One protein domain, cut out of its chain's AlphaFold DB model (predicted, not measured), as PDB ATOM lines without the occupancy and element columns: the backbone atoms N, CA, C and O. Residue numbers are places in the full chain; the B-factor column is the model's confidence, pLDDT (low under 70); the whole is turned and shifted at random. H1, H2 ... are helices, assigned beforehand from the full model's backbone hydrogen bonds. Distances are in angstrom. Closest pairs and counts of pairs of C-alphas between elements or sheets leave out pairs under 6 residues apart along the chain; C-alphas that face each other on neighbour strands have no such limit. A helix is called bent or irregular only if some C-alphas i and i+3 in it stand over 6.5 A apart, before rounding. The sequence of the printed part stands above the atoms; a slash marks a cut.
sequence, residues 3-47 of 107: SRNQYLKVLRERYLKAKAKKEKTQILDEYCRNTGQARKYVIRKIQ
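AT A GLANCE: This is residues 3 to 47 of the 107 residues of an uncharacterized protein of Dehalococcoidia bacterium (UniProt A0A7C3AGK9). Two long helices, H1 and H2, lie side by side and run opposite ways as a helical hairpin, and the short helix H3 crosses over one side of it, packing on H2 and ending near H1. The printed part has 45 residues with three named helices, in the order H1, H2, H3, and no named strand; the class is all helix. The whole is compact, with a radius of gyration of the C-alphas of 9.6 A. The C-alphas span 26 by 17 by 17 A along their three main axes, an outline that is only just elongated.

HOW THE PARTS SIT: H1, residues 3 to 17, and H2, residues 21 to 35, are the longest helices, with 15 residues each. They form a helical hairpin and run opposite ways at a shallow tilt of 6 degrees. H1 touches H2 with residues 11 to 15 alone; the closest C-alphas of the two are those of Tyr 15 and Lys 24, 5.6 A apart. Their centres are 11.2 A apart. H3, residues 39 to 46, touches H2, and H2 touches H3 with residues 28 to 32 alone. The closest C-alphas of H2 and H3 are those of Cys 32 and Arg 39, 6.2 A apart, and the lines of the two helices are about perpendicular, at 79 degrees. H1 and H3 are close but not clearly touching, with 2 pairs of C-alphas within 8 A; the closest are those of Arg 12 and Ile 46, 5.6 A apart. The lines of H1 and H3 are about perpendicular, at 84 degrees. In H1, H2 and H3 every O i to N i+4 pair is within hydrogen-bond range.

IN THESE COORDINATES: H1 begins at Ser 3, with its C-alpha at (-23.870, -25.741, 20.974), and is 21.7 A long from first to last C-alpha, ending at Lys 17. H2 runs from Lys 21, with its C-alpha at (-43.975, -33.592, 36.756), to Thr 35, 21.3 A from first to last C-alpha. H3 runs from Arg 39 to Ile 46, whose C-alpha is at (-30.284, -36.630, 30.522), and has 8 residues. No helix is bent or irregular.

THE WHOLE: The two C-alphas farthest apart are those of Ser 3 and Ala 20, at 27.4 A, while the first and last printed C-alphas, those of Ser 3 and Gln 47, are 19.5 A apart. The printed part has no cut. The links from H1 to H2 and from H2 to H3 are both tight, with 3 residues each. The mean pLDDT of the printed part is 88.1, and no printed residue is under 70 in this predicted model.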
ATOM      1  N   SER A   3     -22.692 -26.500  20.526       78.19
ATOM      2  CA  SER A   3     -23.870 -25.741  20.974       78.19
ATOM      3  C   SER A   3     -24.975 -26.629  21.553       78.19
ATOM      4  O   SER A   3     -25.464 -26.386  22.653       78.19
ATOM      5  N   ARG A   4     -25.312 -27.730  20.869       78.44
ATOM      6  CA  ARG A   4     -26.344 -28.675  21.336       78.44
ATOM      7  C   ARG A   4     -25.959 -29.367  22.641       78.44
ATOM      8  O   ARG A   4     -26.827 -29.598  23.473       78.44
ATOM      9  N   ASN A   5     -24.680 -29.689  22.840       81.25
ATOM     10  CA  ASN A   5     -24.225 -30.315  24.083       81.25
ATOM     11  C   ASN A   5     -24.244 -29.333  25.263       81.25
ATOM     12  O   ASN A   5     -24.567 -29.752  26.373       81.25
ATOM     13  N   GLN A   6     -23.962 -28.047  25.031       85.00
ATOM     14  CA  GLN A   6     -24.099 -27.010  26.059       85.00
ATOM     15  C   GLN A   6     -25.564 -26.803  26.458       85.00
ATOM     16  O   GLN A   6     -25.881 -26.830  27.646       85.00
ATOM     17  N   TYR A   7     -26.477 -26.715  25.481       87.62
ATOM     18  CA  TYR A   7     -27.911 -26.597  25.771       87.62
ATOM     19  C   TYR A   7     -28.423 -27.784  26.596       87.62
ATOM     20  O   TYR A   7     -29.180 -27.614  27.548       87.62
ATOM     21  N   LEU A   8     -27.932 -28.991  26.303       86.31
ATOM     22  CA  LEU A   8     -28.301 -30.204  27.031       86.31
ATOM     23  C   LEU A   8     -27.797 -30.221  28.481       86.31
ATOM     24  O   LEU A   8     -28.498 -30.729  29.355       86.31
ATOM     25  N   LYS A   9     -26.615 -29.654  28.764       85.62
ATOM     26  CA  LYS A   9     -26.115 -29.506  30.142       85.62
ATOM     27  C   LYS A   9     -27.036 -28.607  30.968       85.62
ATOM     28  O   LYS A   9     -27.495 -29.030  32.024       85.62
ATOM     29  N   VAL A  10     -27.378 -27.431  30.438       89.31
ATOM     30  CA  VAL A  10     -28.309 -26.490  31.089       89.31
ATOM     31  C   VAL A  10     -29.690 -27.126  31.271       89.31
ATOM     32  O   VAL A  10     -30.295 -27.022  32.339       89.31
ATOM     33  N   LEU A  11     -30.175 -27.851  30.257       89.56
ATOM     34  CA  LEU A  11     -31.443 -28.574  30.329       89.56
ATOM     35  C   LEU A  11     -31.443 -29.616  31.449       89.56
ATOM     36  O   LEU A  11     -32.413 -29.721  32.195       89.56
ATOM     37  N   ARG A  12     -30.352 -30.382  31.577       88.00
ATOM     38  CA  ARG A  12     -30.206 -31.413  32.606       88.00
ATOM     39  C   ARG A  12     -30.299 -30.806  34.002       88.00
ATOM     40  O   ARG A  12     -31.014 -31.346  34.838       88.00
ATOM     41  N   GLU A  13     -29.635 -29.682  34.246       87.69
ATOM     42  CA  GLU A  13     -29.717 -28.987  35.534       87.69
ATOM     43  C   GLU A  13     -31.138 -28.509  35.844       87.69
ATOM     44  O   GLU A  13     -31.640 -28.756  36.940       87.69
ATOM     45  N   ARG A  14     -31.821 -27.884  34.876       89.81
ATOM     46  CA  ARG A  14     -33.221 -27.449  35.039       89.81
ATOM     47  C   ARG A  14     -34.155 -28.631  35.301       89.81
ATOM     48  O   ARG A  14     -34.993 -28.563  36.194       89.81
ATOM     49  N   TYR A  15     -33.976 -29.733  34.576       88.56
ATOM     50  CA  TYR A  15     -34.772 -30.950  34.739       88.56
ATOM     51  C   TYR A  15     -34.573 -31.611  36.111       88.56
ATOM     52  O   TYR A  15     -35.531 -32.125  36.689       88.56
ATOM     53  N   LEU A  16     -33.344 -31.596  36.640       85.44
ATOM     54  CA  LEU A  16     -33.030 -32.120  37.972       85.44
ATOM     55  C   LEU A  16     -33.563 -31.217  39.096       85.44
ATOM     56  O   LEU A  16     -33.980 -31.737  40.125       85.44
ATOM     57  N   LYS A  17     -33.587 -29.893  38.891       89.69
ATOM     58  CA  LYS A  17     -34.138 -28.916  39.849       89.69
ATOM     59  C   LYS A  17     -35.671 -28.903  39.892       89.69
ATOM     60  O   LYS A  17     -36.239 -28.572  40.930       89.69
ATOM     61  N   ALA A  18     -36.339 -29.255  38.792       89.88
ATOM     62  CA  ALA A  18     -37.797 -29.288  38.715       89.88
ATOM     63  C   ALA A  18     -38.393 -30.304  39.707       89.88
ATOM     64  O   ALA A  18     -38.027 -31.486  39.707       89.88
ATOM     65  N   LYS A  19     -39.346 -29.855  40.531       86.19
ATOM     66  CA  LYS A  19     -40.013 -30.696  41.539       86.19
ATOM     67  C   LYS A  19     -41.292 -31.318  40.981       86.19
ATOM     68  O   LYS A  19     -41.578 -32.482  41.258       86.19
ATOM     69  N   ALA A  20     -42.025 -30.587  40.139       93.00
ATOM     70  CA  ALA A  20     -43.284 -31.060  39.577       93.00
ATOM     71  C   ALA A  20     -43.096 -31.833  38.259       93.00
ATOM     72  O   ALA A  20     -42.265 -31.506  37.410       93.00
ATOM     73  N   LYS A  21     -43.949 -32.841  38.026       87.44
ATOM     74  CA  LYS A  21     -43.975 -33.592  36.756       87.44
ATOM     75  C   LYS A  21     -44.336 -32.695  35.563       87.44
ATOM     76  O   LYS A  21     -43.803 -32.893  34.476       87.44
ATOM     77  N   LYS A  22     -45.216 -31.705  35.765       91.62
ATOM     78  CA  LYS A  22     -45.623 -30.749  34.719       91.62
ATOM     79  C   LYS A  22     -44.451 -29.881  34.247       91.62
ATOM     80  O   LYS A  22     -44.251 -29.757  33.045       91.62
ATOM     81  N   GLU A  23     -43.635 -29.380  35.173       90.56
ATOM     82  CA  GLU A  23     -42.429 -28.594  34.867       90.56
ATOM     83  C   GLU A  23     -41.417 -29.413  34.055       90.56
ATOM     84  O   GLU A  23     -40.936 -28.973  33.015       90.56
ATOM     85  N   LYS A  24     -41.154 -30.660  34.471       89.56
ATOM     86  CA  LYS A  24     -40.277 -31.587  33.731       89.56
ATOM     87  C   LYS A  24     -40.758 -31.826  32.302       89.56
ATOM     88  O   LYS A  24     -39.948 -31.896  31.378       89.56
ATOM     89  N   THR A  25     -42.070 -31.953  32.120       91.88
ATOM     90  CA  THR A  25     -42.691 -32.102  30.804       91.88
ATOM     91  C   THR A  25     -42.467 -30.856  29.951       91.88
ATOM     92  O   THR A  25     -41.950 -30.994  28.848       91.88
ATOM     93  N   GLN A  26     -42.737 -29.659  30.475       92.88
ATOM     94  CA  GLN A  26     -42.529 -28.400  29.750       92.88
ATOM     95  C   GLN A  26     -41.069 -28.210  29.312       92.88
ATOM     96  O   GLN A  26     -40.818 -27.897  28.151       92.88
ATOM     97  N   ILE A  27     -40.110 -28.492  30.201       91.75
ATOM     98  CA  ILE A  27     -38.670 -28.415  29.903       91.75
ATOM     99  C   ILE A  27     -38.298 -29.351  28.740       91.75
ATOM    100  O   ILE A  27     -37.561 -28.977  27.828       91.75
ATOM    101  N   LEU A  28     -38.812 -30.584  28.754       91.50
ATOM    102  CA  LEU A  28     -38.566 -31.544  27.678       91.50
ATOM    103  C   LEU A  28     -39.233 -31.124  26.361       91.50
ATOM    104  O   LEU A  28     -38.631 -31.317  25.306       91.50
ATOM    105  N   ASP A  29     -40.444 -30.569  26.410       92.25
ATOM    106  CA  ASP A  29     -41.172 -30.093  25.230       92.25
ATOM    107  C   ASP A  29     -40.457 -28.934  24.539       92.25
ATOM    108  O   ASP A  29     -40.283 -28.971  23.321       92.25
ATOM    109  N   GLU A  30     -39.986 -27.949  25.306       92.25
ATOM    110  CA  GLU A  30     -39.194 -26.825  24.797       92.25
ATOM    111  C   GLU A  30     -37.967 -27.331  24.025       92.25
ATOM    112  O   GLU A  30     -37.753 -26.988  22.859       92.25
ATOM    113  N   TYR A  31     -37.199 -28.237  24.635       90.69
ATOM    114  CA  TYR A  31     -36.007 -28.791  24.005       90.69
ATOM    115  C   TYR A  31     -36.331 -29.598  22.740       90.69
ATOM    116  O   TYR A  31     -35.612 -29.503  21.740       90.69
ATOM    117  N   CYS A  32     -37.396 -30.407  22.761       91.31
ATOM    118  CA  CYS A  32     -37.807 -31.196  21.598       91.31
ATOM    119  C   CYS A  32     -38.236 -30.292  20.436       91.31
ATOM    120  O   CYS A  32     -37.836 -30.557  19.305       91.31
ATOM    121  N   ARG A  33     -38.966 -29.202  20.709       91.06
ATOM    122  CA  ARG A  33     -39.358 -28.207  19.696       91.06
ATOM    123  C   ARG A  33     -38.145 -27.508  19.084       91.06
ATOM    124  O   ARG A  33     -38.050 -27.424  17.868       91.06
ATOM    125  N   ASN A  34     -37.180 -27.102  19.909       89.69
ATOM    126  CA  ASN A  34     -35.989 -26.381  19.446       89.69
ATOM    127  C   ASN A  34     -35.010 -27.263  18.657       89.69
ATOM    128  O   ASN A  34     -34.266 -26.778  17.809       89.69
ATOM    129  N   THR A  35     -34.949 -28.562  18.965       86.06
ATOM    130  CA  THR A  35     -33.923 -29.460  18.410       86.06
ATOM    131  C   THR A  35     -34.459 -30.498  17.426       86.06
ATOM    132  O   THR A  35     -33.653 -31.149  16.755       86.06
ATOM    133  N   GLY A  36     -35.778 -30.696  17.360       87.81
ATOM    134  CA  GLY A  36     -36.425 -31.750  16.574       87.81
ATOM    135  C   GLY A  36     -36.112 -33.171  17.056       87.81
ATOM    136  O   GLY A  36     -36.350 -34.137  16.337       87.81
ATOM    137  N   GLN A  37     -35.519 -33.338  18.246       87.81
ATOM    138  CA  GLN A  37     -35.162 -34.659  18.767       87.81
ATOM    139  C   GLN A  37     -36.360 -35.338  19.425       87.81
ATOM    140  O   GLN A  37     -37.135 -34.712  20.144       87.81
ATOM    141  N   ALA A  38     -36.467 -36.655  19.243       90.06
ATOM    142  CA  ALA A  38     -37.506 -37.444  19.889       90.06
ATOM    143  C   ALA A  38     -37.383 -37.375  21.421       90.06
ATOM    144  O   ALA A  38     -36.313 -37.623  21.981       90.06
ATOM    145  N   ARG A  39     -38.503 -37.150  22.115       89.69
ATOM    146  CA  ARG A  39     -38.554 -37.033  23.583       89.69
ATOM    147  C   ARG A  39     -37.852 -38.183  24.308       89.69
ATOM    148  O   ARG A  39     -37.074 -37.960  25.232       89.69
ATOM    149  N   LYS A  40     -38.074 -39.420  23.849       88.25
ATOM    150  CA  LYS A  40     -37.459 -40.636  24.412       88.25
ATOM    151  C   LYS A  40     -35.929 -40.611  24.319       88.25
ATOM    152  O   LYS A  40     -35.253 -41.056  25.244       88.25
ATOM    153  N   TYR A  41     -35.384 -40.064  23.230       87.50
ATOM    154  CA  TYR A  41     -33.940 -39.901  23.059       87.50
ATOM    155  C   TYR A  41     -33.374 -38.886  24.059       87.50
ATOM    156  O   TYR A  41     -32.351 -39.157  24.687       87.50
ATOM    157  N   VAL A  42     -34.063 -37.759  24.251       88.88
ATOM    158  CA  VAL A  42     -33.650 -36.699  25.183       88.88
ATOM    159  C   VAL A  42     -33.664 -37.197  26.624       88.88
ATOM    160  O   VAL A  42     -32.660 -37.054  27.315       88.88
ATOM    161  N   ILE A  43     -34.747 -37.860  27.046       88.06
ATOM    162  CA  ILE A  43     -34.873 -38.463  28.385       88.06
ATOM    163  C   ILE A  43     -33.717 -39.433  28.646       88.06
ATOM    164  O   ILE A  43     -33.022 -39.309  29.653       88.06
ATOM    165  N   ARG A  44     -33.450 -40.344  27.702       85.31
ATOM    166  CA  ARG A  44     -32.339 -41.299  27.810       85.31
ATOM    167  C   ARG A  44     -30.980 -40.602  27.936       85.31
ATOM    168  O   ARG A  44     -30.080 -41.134  28.572       85.31
ATOM    169  N   LYS A  45     -30.823 -39.428  27.320       84.88
ATOM    170  CA  LYS A  45     -29.573 -38.662  27.299       84.88
ATOM    171  C   LYS A  45     -29.337 -37.833  28.569       84.88
ATOM    172  O   LYS A  45     -28.183 -37.613  28.921       84.88
ATOM    173  N   ILE A  46     -30.391 -37.385  29.257       85.50
ATOM    174  CA  ILE A  46     -30.284 -36.630  30.522       85.50
ATOM    175  C   ILE A  46     -30.258 -37.524  31.771       85.50
ATOM    176  O   ILE A  46     -29.873 -37.057  32.847       85.50
ATOM    177  N   GLN A  47     -30.676 -38.786  31.646       81.19
ATOM    178  CA  GLN A  47     -30.774 -39.716  32.765       81.19
ATOM    179  C   GLN A  47     -29.376 -40.089  33.301       81.19
ATOM    180  O   GLN A  47     -28.508 -40.500  32.525       81.19
TER     181      GLN A  47